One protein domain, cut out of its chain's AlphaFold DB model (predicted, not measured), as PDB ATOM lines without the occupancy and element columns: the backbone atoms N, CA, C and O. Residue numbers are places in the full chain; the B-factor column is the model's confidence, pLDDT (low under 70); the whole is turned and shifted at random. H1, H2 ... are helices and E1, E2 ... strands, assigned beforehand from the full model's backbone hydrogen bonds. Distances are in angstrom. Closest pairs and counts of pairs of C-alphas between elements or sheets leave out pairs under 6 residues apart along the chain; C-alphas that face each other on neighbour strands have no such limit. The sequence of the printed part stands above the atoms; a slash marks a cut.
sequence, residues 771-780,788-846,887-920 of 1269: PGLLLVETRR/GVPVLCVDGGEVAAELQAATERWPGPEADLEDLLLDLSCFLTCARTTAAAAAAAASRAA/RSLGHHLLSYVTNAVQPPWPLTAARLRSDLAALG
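AT A GLANCE: This is residues 771 to 780, 788 to 846 and 887 to 920 of the 1269 residues of an uncharacterized protein of Edaphochlamys debaryana (UniProt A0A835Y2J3). The long helix H2 and the helical hairpin H3-H4 make an up-and-down bundle, each helix running against the one before; H1 packs on H4, the antiparallel ribbon E1-E2 meets H2 near Ser 825, and residues 840 to 846 of H2 stick out. The printed part has 103 residues, in order E1, E2, H1, H2, H3, H4, mostly helix. It is only just compact, close to loose: radius of gyration of the C-alphas 15.0 A, spans 49 by 40 by 24 A.

HOW THE PARTS SIT: E1, residues 772 to 779, is antiparallel to E2, 788 to 794; N 774 and O 791, 2.9 A apart, are within hydrogen-bond range. H1, 797 to 807, touches H4, 906 to 918, at a steep tilt of 60 degrees; closest C-alphas Val 799 and Leu 907, 5.6 A. H3, 887 to 900, and H4 form a hairpin; closest C-alphas Leu 894 and Ala 909, 5.7 A. In the four helices every O i to N i+4 pair is within range.

IN THESE COORDINATES: H2, residues 814 to 846, is 47.8 A long, from C-alpha 814 at (367.104, 296.665, 124.671) to C-alpha 846 at (346.493, 308.464, 166.140).

THE WHOLE: Cuts span 12.2 A, C-alphas 780 to 788, and 25.3 A, 846 to 887. No printed residue is under pLDDT 70.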
ATOM      1  N   PRO A 771     350.732 299.635 140.807       84.69
ATOM      2  CA  PRO A 771     351.920 299.609 139.977       84.69
ATOM      3  C   PRO A 771     352.923 298.542 140.436       84.69
ATOM      4  O   PRO A 771     353.001 298.220 141.622       84.69
ATOM      5  N   GLY A 772     353.685 297.997 139.487       84.31
ATOM      6  CA  GLY A 772     354.628 296.894 139.700       84.31
ATOM      7  C   GLY A 772     354.901 296.120 138.407       84.31
ATOM      8  O   GLY A 772     354.579 296.594 137.320       84.31
ATOM      9  N   LEU A 773     355.481 294.922 138.503       83.31
ATOM     10  CA  LEU A 773     355.802 294.082 137.341       83.31
ATOM     11  C   LEU A 773     354.906 292.838 137.266       83.31
ATOM     12  O   LEU A 773     354.838 292.060 138.216       83.31
ATOM     13  N   LEU A 774     354.291 292.602 136.107       82.25
ATOM     14  CA  LEU A 774     353.627 291.347 135.758       82.25
ATOM     15  C   LEU A 774     354.479 290.596 134.724       82.25
ATOM     16  O   LEU A 774     354.636 291.049 133.593       82.25
ATOM     17  N   LEU A 775     355.024 289.433 135.091       79.81
ATOM     18  CA  LEU A 775     355.783 288.585 134.167       79.81
ATOM     19  C   LEU A 775     354.862 287.543 133.517       79.81
ATOM     20  O   LEU A 775     354.410 286.609 134.177       79.81
ATOM     21  N   VAL A 776     354.614 287.674 132.213       78.62
ATOM     22  CA  VAL A 776     353.796 286.722 131.447       78.62
ATOM     23  C   VAL A 776     354.707 285.676 130.805       78.62
ATOM     24  O   VAL A 776     355.322 285.937 129.773       78.62
ATOM     25  N   GLU A 777     354.827 284.487 131.406       78.62
ATOM     26  CA  GLU A 777     355.605 283.386 130.818       78.62
ATOM     27  C   GLU A 777     354.757 282.501 129.893       78.62
ATOM     28  O   GLU A 777     353.761 281.906 130.296       78.62
ATOM     29  N   THR A 778     355.202 282.356 128.645       74.00
ATOM     30  CA  THR A 778     354.580 281.489 127.636       74.00
ATOM     31  C   THR A 778     355.380 280.198 127.454       74.00
ATOM     32  O   THR A 778     356.530 280.228 127.019       74.00
ATOM     33  N   ARG A 779     354.789 279.036 127.772       73.19
ATOM     34  CA  ARG A 779     355.419 277.706 127.620       73.19
ATOM     35  C   ARG A 779     354.687 276.867 126.570       73.19
ATOM     36  O   ARG A 779     353.469 276.736 126.621       73.19
ATOM     37  N   ARG A 780     355.427 276.231 125.652       71.00
ATOM     38  CA  ARG A 780     354.886 275.148 124.801       71.00
ATOM     39  C   ARG A 780     354.655 273.914 125.679       71.00
ATOM     40  O   ARG A 780     355.530 273.569 126.468       71.00
ATOM     41  N   GLY A 788     359.357 284.546 128.814       74.06
ATOM     42  CA  GLY A 788     358.798 285.602 129.656       74.06
ATOM     43  C   GLY A 788     358.669 286.913 128.885       74.06
ATOM     44  O   GLY A 788     359.594 287.293 128.170       74.06
ATOM     45  N   VAL A 789     357.538 287.598 129.044       74.25
ATOM     46  CA  VAL A 789     357.334 288.985 128.612       74.25
ATOM     47  C   VAL A 789     357.090 289.834 129.863       74.25
ATOM     48  O   VAL A 789     356.094 289.594 130.553       74.25
ATOM     49  N   PRO A 790     357.975 290.791 130.200       77.19
ATOM     50  CA  PRO A 790     357.723 291.735 131.278       77.19
ATOM     51  C   PRO A 790     356.657 292.750 130.846       77.19
ATOM     52  O   PRO A 790     356.766 293.386 129.795       77.19
ATOM     53  N   VAL A 791     355.628 292.896 131.676       84.06
ATOM     54  CA  VAL A 791     354.575 293.900 131.541       84.06
ATOM     55  C   VAL A 791     354.648 294.816 132.758       84.06
ATOM     56  O   VAL A 791     354.356 294.392 133.876       84.06
ATOM     57  N   LEU A 792     355.055 296.071 132.560       89.12
ATOM     58  CA  LEU A 792     355.033 297.068 133.627       89.12
ATOM     59  C   LEU A 792     353.592 297.537 133.846       89.12
ATOM     60  O   LEU A 792     352.956 298.090 132.950       89.12
ATOM     61  N   CYS A 793     353.087 297.334 135.052       90.50
ATOM     62  CA  CYS A 793     351.824 297.871 135.522       90.50
ATOM     63  C   CYS A 793     352.076 299.262 136.132       90.50
ATOM     64  O   CYS A 793     352.928 299.394 137.011       90.50
ATOM     65  N   VAL A 794     351.351 300.295 135.686       91.31
ATOM     66  CA  VAL A 794     351.426 301.664 136.246       91.31
ATOM     67  C   VAL A 794     350.042 302.259 136.515       91.31
ATOM     68  O   VAL A 794     349.071 301.950 135.827       91.31
ATOM     69  N   ASP A 795     349.930 303.156 137.493       87.88
ATOM     70  CA  ASP A 795     348.704 303.934 137.693       87.88
ATOM     71  C   ASP A 795     348.593 305.053 136.642       87.88
ATOM     72  O   ASP A 795     349.557 305.780 136.401       87.88
ATOM     73  N   GLY A 796     347.395 305.263 136.088       87.94
ATOM     74  CA  GLY A 796     347.122 306.325 135.115       87.94
ATOM     75  C   GLY A 796     347.406 305.924 133.661       87.94
ATOM     76  O   GLY A 796     348.519 305.560 133.290       87.94
ATOM     77  N   GLY A 797     346.384 306.046 132.806       89.94
ATOM     78  CA  GLY A 797     346.484 305.713 131.377       89.94
ATOM     79  C   GLY A 797     347.493 306.565 130.601       89.94
ATOM     80  O   GLY A 797     348.118 306.074 129.668       89.94
ATOM     81  N   GLU A 798     347.686 307.817 131.010       91.06
ATOM     82  CA  GLU A 798     348.583 308.765 130.339       91.06
ATOM     83  C   GLU A 798     350.063 308.429 130.597       91.06
ATOM     84  O   GLU A 798     350.861 308.433 129.662       91.06
ATOM     85  N   VAL A 799     350.413 308.029 131.828       90.81
ATOM     86  CA  VAL A 799     351.761 307.538 132.184       90.81
ATOM     87  C   VAL A 799     352.061 306.225 131.455       90.81
ATOM     88  O   VAL A 799     353.146 306.056 130.904       90.81
ATOM     89  N   ALA A 800     351.083 305.313 131.375       91.44
ATOM     90  CA  ALA A 800     351.231 304.077 130.606       91.44
ATOM     91  C   ALA A 800     351.464 304.344 129.108       91.44
ATOM     92  O   ALA A 800     352.321 303.708 128.499       91.44
ATOM     93  N   ALA A 801     350.732 305.296 128.518       89.62
ATOM     94  CA  ALA A 801     350.880 305.674 127.114       89.62
ATOM     95  C   ALA A 801     352.227 306.359 126.824       89.62
ATOM     96  O   ALA A 801     352.850 306.066 125.804       89.62
ATOM     97  N   GLU A 802     352.700 307.230 127.722       93.94
ATOM     98  CA  GLU A 802     354.018 307.869 127.632       93.94
ATOM     99  C   GLU A 802     355.145 306.829 127.656       93.94
ATOM    100  O   GLU A 802     355.971 306.797 126.743       93.94
ATOM    101  N   LEU A 803     355.133 305.928 128.645       92.00
ATOM    102  CA  LEU A 803     356.119 304.854 128.767       92.00
ATOM    103  C   LEU A 803     356.067 303.890 127.574       92.00
ATOM    104  O   LEU A 803     357.112 303.523 127.045       92.00
ATOM    105  N   GLN A 804     354.875 303.514 127.098       92.62
ATOM    106  CA  GLN A 804     354.732 302.624 125.941       92.62
ATOM    107  C   GLN A 804     355.281 303.270 124.657       92.62
ATOM    108  O   GLN A 804     356.017 302.624 123.909       92.62
ATOM    109  N   ALA A 805     355.003 304.561 124.434       88.69
ATOM    110  CA  ALA A 805     355.564 305.317 123.316       88.69
ATOM    111  C   ALA A 805     357.087 305.520 123.441       88.69
ATOM    112  O   ALA A 805     357.780 305.561 122.425       88.69
ATOM    113  N   ALA A 806     357.618 305.628 124.661       86.12
ATOM    114  CA  ALA A 806     359.054 305.695 124.910       86.12
ATOM    115  C   ALA A 806     359.758 304.355 124.649       86.12
ATOM    116  O   ALA A 806     360.802 304.331 124.003       86.12
ATOM    117  N   THR A 807     359.160 303.240 125.074       88.62
ATOM    118  CA  THR A 807     359.623 301.876 124.777       88.62
ATOM    119  C   THR A 807     359.664 301.595 123.275       88.62
ATOM    120  O   THR A 807     360.635 301.028 122.781       88.62
ATOM    121  N   GLU A 808     358.661 302.045 122.522       89.19
ATOM    122  CA  GLU A 808     358.608 301.889 121.059       89.19
ATOM    123  C   GLU A 808     359.579 302.802 120.296       89.19
ATOM    124  O   GLU A 808     359.828 302.584 119.111       89.19
ATOM    125  N   ARG A 809     360.142 303.813 120.966       88.94
ATOM    126  CA  ARG A 809     361.080 304.795 120.397       88.94
ATOM    127  C   ARG A 809     362.462 304.749 121.052       88.94
ATOM    128  O   ARG A 809     363.256 305.664 120.842       88.94
ATOM    129  N   TRP A 810     362.746 303.722 121.854       91.25
ATOM    130  CA  TRP A 810     363.962 303.651 122.659       91.25
ATOM    131  C   TRP A 810     365.220 303.634 121.773       91.25
ATOM    132  O   TRP A 810     365.380 302.719 120.963       91.25
ATOM    133  N   PRO A 811     366.130 304.620 121.903       84.50
ATOM    134  CA  PRO A 811     367.309 304.726 121.041       84.50
ATOM    135  C   PRO A 811     368.506 303.898 121.540       84.50
ATOM    136  O   PRO A 811     369.520 303.810 120.846       84.50
ATOM    137  N   GLY A 812     368.427 303.349 122.756       86.62
ATOM    138  CA  GLY A 812     369.500 302.597 123.403       86.62
ATOM    139  C   GLY A 812     369.415 301.079 123.192       86.62
ATOM    140  O   GLY A 812     368.560 300.582 122.455       86.62
ATOM    141  N   PRO A 813     370.293 300.309 123.857       87.75
ATOM    142  CA  PRO A 813     370.182 298.856 123.933       87.75
ATOM    143  C   PRO A 813     368.865 298.410 124.586       87.75
ATOM    144  O   PRO A 813     368.371 299.047 125.511       87.75
ATOM    145  N   GLU A 814     368.333 297.272 124.136       80.25
ATOM    146  CA  GLU A 814     367.104 296.665 124.671       80.25
ATOM    147  C   GLU A 814     367.245 296.284 126.159       80.25
ATOM    148  O   GLU A 814     366.333 296.531 126.939       80.25
ATOM    149  N   ALA A 815     368.424 295.800 126.570       78.25
ATOM    150  CA  ALA A 815     368.726 295.482 127.969       78.25
ATOM    151  C   ALA A 815     368.706 296.721 128.885       78.25
ATOM    152  O   ALA A 815     368.184 296.649 129.990       78.25
ATOM    153  N   ASP A 816     369.205 297.869 128.415       85.06
ATOM    154  CA  ASP A 816     369.207 299.121 129.184       85.06
ATOM    155  C   ASP A 816     367.768 299.630 129.434       85.06
ATOM    156  O   ASP A 816     367.511 300.304 130.430       85.06
ATOM    157  N   LEU A 817     366.817 299.286 128.552       85.81
ATOM    158  CA  LEU A 817     365.386 299.533 128.754       85.81
ATOM    159  C   LEU A 817     364.744 298.501 129.689       85.81
ATOM    160  O   LEU A 817     363.901 298.873 130.503       85.81
ATOM    161  N   GLU A 818     365.110 297.220 129.577       84.00
ATOM    162  CA  GLU A 818     364.649 296.180 130.507       84.00
ATOM    163  C   GLU A 818     365.077 296.514 131.947       84.00
ATOM    164  O   GLU A 818     364.214 296.568 132.821       84.00
ATOM    165  N   ASP A 819     366.354 296.843 132.179       86.69
ATOM    166  CA  ASP A 819     366.877 297.269 133.486       86.69
ATOM    167  C   ASP A 819     366.138 298.522 134.011       86.69
ATOM    168  O   ASP A 819     365.681 298.537 135.153       86.69
ATOM    169  N   LEU A 820     365.920 299.542 133.170       89.31
ATOM    170  CA  LEU A 820     365.198 300.767 133.549       89.31
ATOM    171  C   LEU A 820     363.727 300.514 133.926       89.31
ATOM    172  O   LEU A 820     363.223 301.097 134.889       89.31
ATOM    173  N   LEU A 821     363.021 299.654 133.186       87.81
ATOM    174  CA  LEU A 821     361.634 299.286 133.495       87.81
ATOM    175  C   LEU A 821     361.553 298.388 134.741       87.81
ATOM    176  O   LEU A 821     360.586 298.494 135.500       87.81
ATOM    177  N   LEU A 822     362.563 297.549 134.988       87.38
ATOM    178  CA  LEU A 822     362.687 296.760 136.214       87.38
ATOM    179  C   LEU A 822     362.917 297.659 137.437       87.38
ATOM    180  O   LEU A 822     362.156 297.546 138.400       87.38
ATOM    181  N   ASP A 823     363.871 298.591 137.384       92.12
ATOM    182  CA  ASP A 823     364.132 299.548 138.468       92.12
ATOM    183  C   ASP A 823     362.917 300.450 138.734       92.12
ATOM    184  O   ASP A 823     362.543 300.656 139.892       92.12
ATOM    185  N   LEU A 824     362.229 300.916 137.684       92.44
ATOM    186  CA  LEU A 824     360.973 301.663 137.812       92.44
ATOM    187  C   LEU A 824     359.871 300.821 138.478       92.44
ATOM    188  O   LEU A 824     359.177 301.314 139.369       92.44
ATOM    189  N   SER A 825     359.732 299.540 138.112       90.12
ATOM    190  CA  SER A 825     358.781 298.623 138.761       90.12
ATOM    191  C   SER A 825     359.108 298.397 140.242       90.12
ATOM    192  O   SER A 825     358.204 298.370 141.083       90.12
ATOM    193  N   CYS A 826     360.399 298.287 140.566       90.81
ATOM    194  CA  CYS A 826     360.911 298.089 141.914       90.81
ATOM    195  C   CYS A 826     360.629 299.325 142.774       90.81
ATOM    196  O   CYS A 826     359.999 299.210 143.826       90.81
ATOM    197  N   PHE A 827     360.985 300.518 142.284       94.31
ATOM    198  CA  PHE A 827     360.697 301.777 142.966       94.31
ATOM    199  C   PHE A 827     359.201 301.971 143.211       94.31
ATOM    200  O   PHE A 827     358.820 302.216 144.349       94.31
ATOM    201  N   LEU A 828     358.342 301.820 142.195       91.00
ATOM    202  CA  LEU A 828     356.895 302.021 142.358       91.00
ATOM    203  C   LEU A 828     356.287 301.047 143.384       91.00
ATOM    204  O   LEU A 828     355.442 301.442 144.191       91.00
ATOM    205  N   THR A 829     356.759 299.796 143.401       89.56
ATOM    206  CA  THR A 829     356.341 298.786 144.386       89.56
ATOM    207  C   THR A 829     356.799 299.173 145.797       89.56
ATOM    208  O   THR A 829     355.984 299.236 146.718       89.56
ATOM    209  N   CYS A 830     358.090 299.478 145.973       90.88
ATOM    210  CA  CYS A 830     358.686 299.815 147.268       90.88
ATOM    211  C   CYS A 830     358.215 301.165 147.825       90.88
ATOM    212  O   CYS A 830     358.055 301.304 149.039       90.88
ATOM    213  N   ALA A 831     357.967 302.156 146.968       90.44
ATOM    214  CA  ALA A 831     357.440 303.454 147.366       90.44
ATOM    215  C   ALA A 831     356.028 303.300 147.941       90.44
ATOM    216  O   ALA A 831     355.754 303.762 149.050       90.44
ATOM    217  N   ARG A 832     355.160 302.552 147.244       88.81
ATOM    218  CA  ARG A 832     353.800 302.257 147.706       88.81
ATOM    219  C   ARG A 832     353.780 301.468 149.017       88.81
ATOM    220  O   ARG A 832     353.010 301.827 149.903       88.81
ATOM    221  N   THR A 833     354.584 300.412 149.165       87.56
ATOM    222  CA  THR A 833     354.597 299.623 150.414       87.56
ATOM    223  C   THR A 833     355.153 300.418 151.593       87.56
ATOM    224  O   THR A 833     354.599 300.340 152.687       87.56
ATOM    225  N   THR A 834     356.176 301.249 151.372       89.25
ATOM    226  CA  THR A 834     356.722 302.144 152.406       89.25
ATOM    227  C   THR A 834     355.705 303.217 152.814       89.25
ATOM    228  O   THR A 834     355.495 303.436 154.005       89.25
ATOM    229  N   ALA A 835     355.013 303.839 151.852       86.75
ATOM    230  CA  ALA A 835     353.966 304.824 152.128       86.75
ATOM    231  C   ALA A 835     352.758 304.209 152.863       86.75
ATOM    232  O   ALA A 835     352.235 304.814 153.797       86.75
ATOM    233  N   ALA A 836     352.350 302.986 152.504       87.06
ATOM    234  CA  ALA A 836     351.294 302.253 153.205       87.06
ATOM    235  C   ALA A 836     351.696 301.906 154.652       87.06
ATOM    236  O   ALA A 836     350.935 302.168 155.583       87.06
ATOM    237  N   ALA A 837     352.921 301.414 154.867       87.00
ATOM    238  CA  ALA A 837     353.451 301.152 156.206       87.00
ATOM    239  C   ALA A 837     353.535 302.430 157.063       87.00
ATOM    240  O   ALA A 837     353.172 302.409 158.240       87.00
ATOM    241  N   ALA A 838     353.939 303.561 156.471       85.62
ATOM    242  CA  ALA A 838     353.949 304.863 157.137       85.62
ATOM    243  C   ALA A 838     352.529 305.344 157.497       85.62
ATOM    244  O   ALA A 838     352.300 305.785 158.624       85.62
ATOM    245  N   ALA A 839     351.557 305.199 156.591       85.12
ATOM    246  CA  ALA A 839     350.156 305.541 156.842       85.12
ATOM    247  C   ALA A 839     349.526 304.658 157.936       85.12
ATOM    248  O   ALA A 839     348.814 305.165 158.808       85.12
ATOM    249  N   ALA A 840     349.831 303.357 157.957       83.88
ATOM    250  CA  ALA A 840     349.395 302.437 159.006       83.88
ATOM    251  C   ALA A 840     350.052 302.756 160.363       83.88
ATOM    252  O   ALA A 840     349.379 302.746 161.397       83.88
ATOM    253  N   ALA A 841     351.341 303.108 160.377       84.31
ATOM    254  CA  ALA A 841     352.037 303.557 161.581       84.31
ATOM    255  C   ALA A 841     351.444 304.866 162.136       84.31
ATOM    256  O   ALA A 841     351.147 304.936 163.330       84.31
ATOM    257  N   ALA A 842     351.189 305.859 161.277       83.06
ATOM    258  CA  ALA A 842     350.529 307.109 161.650       83.06
ATOM    259  C   ALA A 842     349.097 306.875 162.168       83.06
ATOM    260  O   ALA A 842     348.706 307.444 163.185       83.06
ATOM    261  N   SER A 843     348.342 305.974 161.530       84.56
ATOM    262  CA  SER A 843     346.989 305.600 161.961       84.56
ATOM    263  C   SER A 843     346.990 304.940 163.343       84.56
ATOM    264  O   SER A 843     346.151 305.266 164.181       84.56
ATOM    265  N   ARG A 844     347.967 304.069 163.642       85.00
ATOM    266  CA  ARG A 844     348.135 303.492 164.988       85.00
ATOM    267  C   ARG A 844     348.601 304.510 166.025       85.00
ATOM    268  O   ARG A 844     348.155 304.435 167.165       85.00
ATOM    269  N   ALA A 845     349.451 305.467 165.652       79.31
ATOM    270  CA  ALA A 845     349.830 306.564 166.540       79.31
ATOM    271  C   ALA A 845     348.604 307.424 166.905       79.31
ATOM    272  O   ALA A 845     348.385 307.702 168.082       79.31
ATOM    273  N   ALA A 846     347.750 307.745 165.928       79.56
ATOM    274  CA  ALA A 846     346.493 308.464 166.140       79.56
ATOM    275  C   ALA A 846     345.428 307.654 166.911       79.56
ATOM    276  O   ALA A 846     344.607 308.243 167.608       79.56
ATOM    277  N   ARG A 887     364.120 306.102 148.563       94.06
ATOM    278  CA  ARG A 887     364.246 307.506 148.122       94.06
ATOM    279  C   ARG A 887     365.458 307.721 147.213       94.06
ATOM    280  O   ARG A 887     365.327 308.364 146.178       94.06
ATOM    281  N   SER A 888     366.608 307.124 147.538       93.31
ATOM    282  CA  SER A 888     367.811 307.185 146.691       93.31
ATOM    283  C   SER A 888     367.572 306.620 145.279       93.31
ATOM    284  O   SER A 888     367.948 307.250 144.289       93.31
ATOM    285  N   LEU A 889     366.863 305.488 145.166       94.19
ATOM    286  CA  LEU A 889     366.452 304.925 143.874       94.19
ATOM    287  C   LEU A 889     365.478 305.855 143.128       94.19
ATOM    288  O   LEU A 889     365.655 306.094 141.936       94.19
ATOM    289  N   GLY A 890     364.492 306.424 143.829       95.56
ATOM    290  CA  GLY A 890     363.540 307.376 143.252       95.56
ATOM    291  C   GLY A 890     364.205 308.632 142.684       95.56
ATOM    292  O   GLY A 890     363.868 309.047 141.578       95.56
ATOM    293  N   HIS A 891     365.198 309.200 143.379       95.19
ATOM    294  CA  HIS A 891     366.003 310.320 142.864       95.19
ATOM    295  C   HIS A 891     366.839 309.938 141.648       95.19
ATOM    296  O   HIS A 891     366.947 310.726 140.706       95.19
ATOM    297  N   HIS A 892     367.416 308.732 141.640       93.81
ATOM    298  CA  HIS A 892     368.186 308.248 140.497       93.81
ATOM    299  C   HIS A 892     367.298 308.101 139.253       93.81
ATOM    300  O   HIS A 892     367.619 308.659 138.202       93.81
ATOM    301  N   LEU A 893     366.140 307.448 139.398       95.00
ATOM    302  CA  LEU A 893     365.132 307.318 138.345       95.00
ATOM    303  C   LEU A 893     364.598 308.678 137.888       95.00
ATOM    304  O   LEU A 893     364.523 308.924 136.688       95.00
ATOM    305  N   LEU A 894     364.275 309.587 138.812       95.75
ATOM    306  CA  LEU A 894     363.787 310.923 138.470       95.75
ATOM    307  C   LEU A 894     364.825 311.699 137.650       95.75
ATOM    308  O   LEU A 894     364.481 312.235 136.600       95.75
ATOM    309  N   SER A 895     366.087 311.710 138.087       93.19
ATOM    310  CA  SER A 895     367.187 312.351 137.358       93.19
ATOM    311  C   SER A 895     367.407 311.719 135.981       93.19
ATOM    312  O   SER A 895     367.573 312.432 134.992       93.19
ATOM    313  N   TYR A 896     367.351 310.389 135.877       91.31
ATOM    314  CA  TYR A 896     367.480 309.691 134.599       91.31
ATOM    315  C   TYR A 896     366.345 310.072 133.634       91.31
ATOM    316  O   TYR A 896     366.590 310.473 132.496       91.31
ATOM    317  N   VAL A 897     365.099 310.028 134.108       91.25
ATOM    318  CA  VAL A 897     363.891 310.290 133.312       91.25
ATOM    319  C   VAL A 897     363.746 311.769 132.913       91.25
ATOM    320  O   VAL A 897     363.151 312.056 131.871       91.25
ATOM    321  N   THR A 898     364.307 312.721 133.675       90.69
ATOM    322  CA  THR A 898     364.333 314.142 133.271       90.69
ATOM    323  C   THR A 898     365.535 314.529 132.415       90.69
ATOM    324  O   THR A 898     365.398 315.438 131.600       90.69
ATOM    325  N   ASN A 899     366.700 313.897 132.609       85.69
ATOM    326  CA  ASN A 899     367.976 314.407 132.083       85.69
ATOM    327  C   ASN A 899     368.632 313.496 131.032       85.69
ATOM    328  O   ASN A 899     369.307 314.000 130.137       85.69
ATOM    329  N   ALA A 900     368.477 312.172 131.148       79.25
ATOM    330  CA  ALA A 900     369.166 311.201 130.294       79.25
ATOM    331  C   ALA A 900     368.330 310.762 129.083       79.25
ATOM    332  O   ALA A 900     368.891 310.525 128.012       79.25
ATOM    333  N   VAL A 901     367.003 310.669 129.222       78.94
ATOM    334  CA  VAL A 901     366.127 310.261 128.112       78.94
ATOM    335  C   VAL A 901     365.721 311.459 127.253       78.94
ATOM    336  O   VAL A 901     365.311 312.499 127.765       78.94
ATOM    337  N   GLN A 902     365.810 311.304 125.928       79.00
ATOM    338  CA  GLN A 902     365.320 312.280 124.954       79.00
ATOM    339  C   GLN A 902     364.324 311.619 123.982       79.00
ATOM    340  O   GLN A 902     364.695 310.647 123.323       79.00
ATOM    341  N   PRO A 903     363.084 312.138 123.849       82.12
ATOM    342  CA  PRO A 903     362.489 313.193 124.676       82.12
ATOM    343  C   PRO A 903     362.333 312.751 126.150       82.12
ATOM    344  O   PRO A 903     362.179 311.554 126.401       82.12
ATOM    345  N   PRO A 904     362.356 313.690 127.115       85.12
ATOM    346  CA  PRO A 904     362.096 313.383 128.523       85.12
ATOM    347  C   PRO A 904     360.648 312.917 128.717       85.12
ATOM    348  O   PRO A 904     359.784 313.215 127.889       85.12
ATOM    349  N   TRP A 905     360.368 312.219 129.821       93.00
ATOM    350  CA  TRP A 905     359.031 311.681 130.125       93.00
ATOM    351  C   TRP A 905     358.360 312.519 131.234       93.00
ATOM    352  O   TRP A 905     358.513 312.208 132.422       93.00
ATOM    353  N   PRO A 906     357.703 313.651 130.907       93.81
ATOM    354  CA  PRO A 906     357.180 314.585 131.903       93.81
ATOM    355  C   PRO A 906     356.135 313.983 132.852       93.81
ATOM    356  O   PRO A 906     356.130 314.367 134.023       93.81
ATOM    357  N   LEU A 907     355.281 313.058 132.403       95.00
ATOM    358  CA  LEU A 907     354.234 312.458 133.240       95.00
ATOM    359  C   LEU A 907     354.829 311.442 134.223       95.00
ATOM    360  O   LEU A 907     354.517 311.474 135.412       95.00
ATOM    361  N   THR A 908     355.760 310.613 133.759       93.50
ATOM    362  CA  THR A 908     356.542 309.687 134.587       93.50
ATOM    363  C   THR A 908     357.377 310.460 135.606       93.50
ATOM    364  O   THR A 908     357.346 310.147 136.793       93.50
ATOM    365  N   ALA A 909     358.052 311.540 135.195       95.00
ATOM    366  CA  ALA A 909     358.782 312.415 136.111       95.00
ATOM    367  C   ALA A 909     357.855 313.131 137.115       95.00
ATOM    368  O   ALA A 909     358.241 313.359 138.261       95.00
ATOM    369  N   ALA A 910     356.635 313.512 136.724       94.19
ATOM    370  CA  ALA A 910     355.642 314.061 137.650       94.19
ATOM    371  C   ALA A 910     355.177 313.005 138.668       94.19
ATOM    372  O   ALA A 910     355.099 313.305 139.860       94.19
ATOM    373  N   ARG A 911     354.953 311.760 138.229       93.81
ATOM    374  CA  ARG A 911     354.585 310.650 139.113       93.81
ATOM    375  C   ARG A 911     355.709 310.294 140.091       93.81
ATOM    376  O   ARG A 911     355.449 310.267 141.288       93.81
ATOM    377  N   LEU A 912     356.952 310.161 139.621       94.62
ATOM    378  CA  LEU A 912     358.127 309.912 140.471       94.62
ATOM    379  C   LEU A 912     358.301 310.982 141.563       94.62
ATOM    380  O   LEU A 912     358.569 310.640 142.712       94.62
ATOM    381  N   ARG A 913     358.079 312.270 141.247       95.06
ATOM    382  CA  ARG A 913     358.060 313.349 142.259       95.06
ATOM    383  C   ARG A 913     356.924 313.182 143.273       95.06
ATOM    384  O   ARG A 913     357.135 313.435 144.453       95.06
ATOM    385  N   SER A 914     355.739 312.760 142.829       93.44
ATOM    386  CA  SER A 914     354.598 312.509 143.718       93.44
ATOM    387  C   SER A 914     354.845 311.328 144.662       93.44
ATOM    388  O   SER A 914     354.481 311.407 145.832       93.44
ATOM    389  N   ASP A 915     355.469 310.251 144.177       93.50
ATOM    390  CA  ASP A 915     355.807 309.084 144.999       93.50
ATOM    391  C   ASP A 915     356.970 309.392 145.968       93.50
ATOM    392  O   ASP A 915     356.924 308.976 147.122       93.50
ATOM    393  N   LEU A 916     357.970 310.189 145.560       94.88
ATOM    394  CA  LEU A 916     359.018 310.704 146.462       94.88
ATOM    395  C   LEU A 916     358.449 311.605 147.569       94.88
ATOM    396  O   LEU A 916     358.809 311.447 148.735       94.88
ATOM    397  N   ALA A 917     357.511 312.498 147.242       92.81
ATOM    398  CA  ALA A 917     356.833 313.325 148.242       92.81
ATOM    399  C   ALA A 917     356.021 312.474 149.240       92.81
ATOM    400  O   ALA A 917     356.037 312.735 150.444       92.81
ATOM    401  N   ALA A 918     355.373 311.400 148.769       90.62
ATOM    402  CA  ALA A 918     354.681 310.433 149.627       90.62
ATOM    403  C   ALA A 918     355.631 309.635 150.551       90.62
ATOM    404  O   ALA A 918     355.192 309.127 151.582       90.62
ATOM    405  N   LEU A 919     356.931 309.575 150.235       92.69
ATOM    406  CA  LEU A 919     357.989 309.018 151.092       92.69
ATOM    407  C   LEU A 919     358.541 310.019 152.126       92.69
ATOM    408  O   LEU A 919     359.583 309.770 152.738       92.69
ATOM    409  N   GLY A 920     357.848 311.140 152.349       91.25
ATOM    410  CA  GLY A 920     358.192 312.127 153.373       91.25
ATOM    411  C   GLY A 920     359.195 313.187 152.920       91.25
ATOM    412  O   GLY A 920     359.737 313.907 153.759       91.25
TER     413      GLY A 920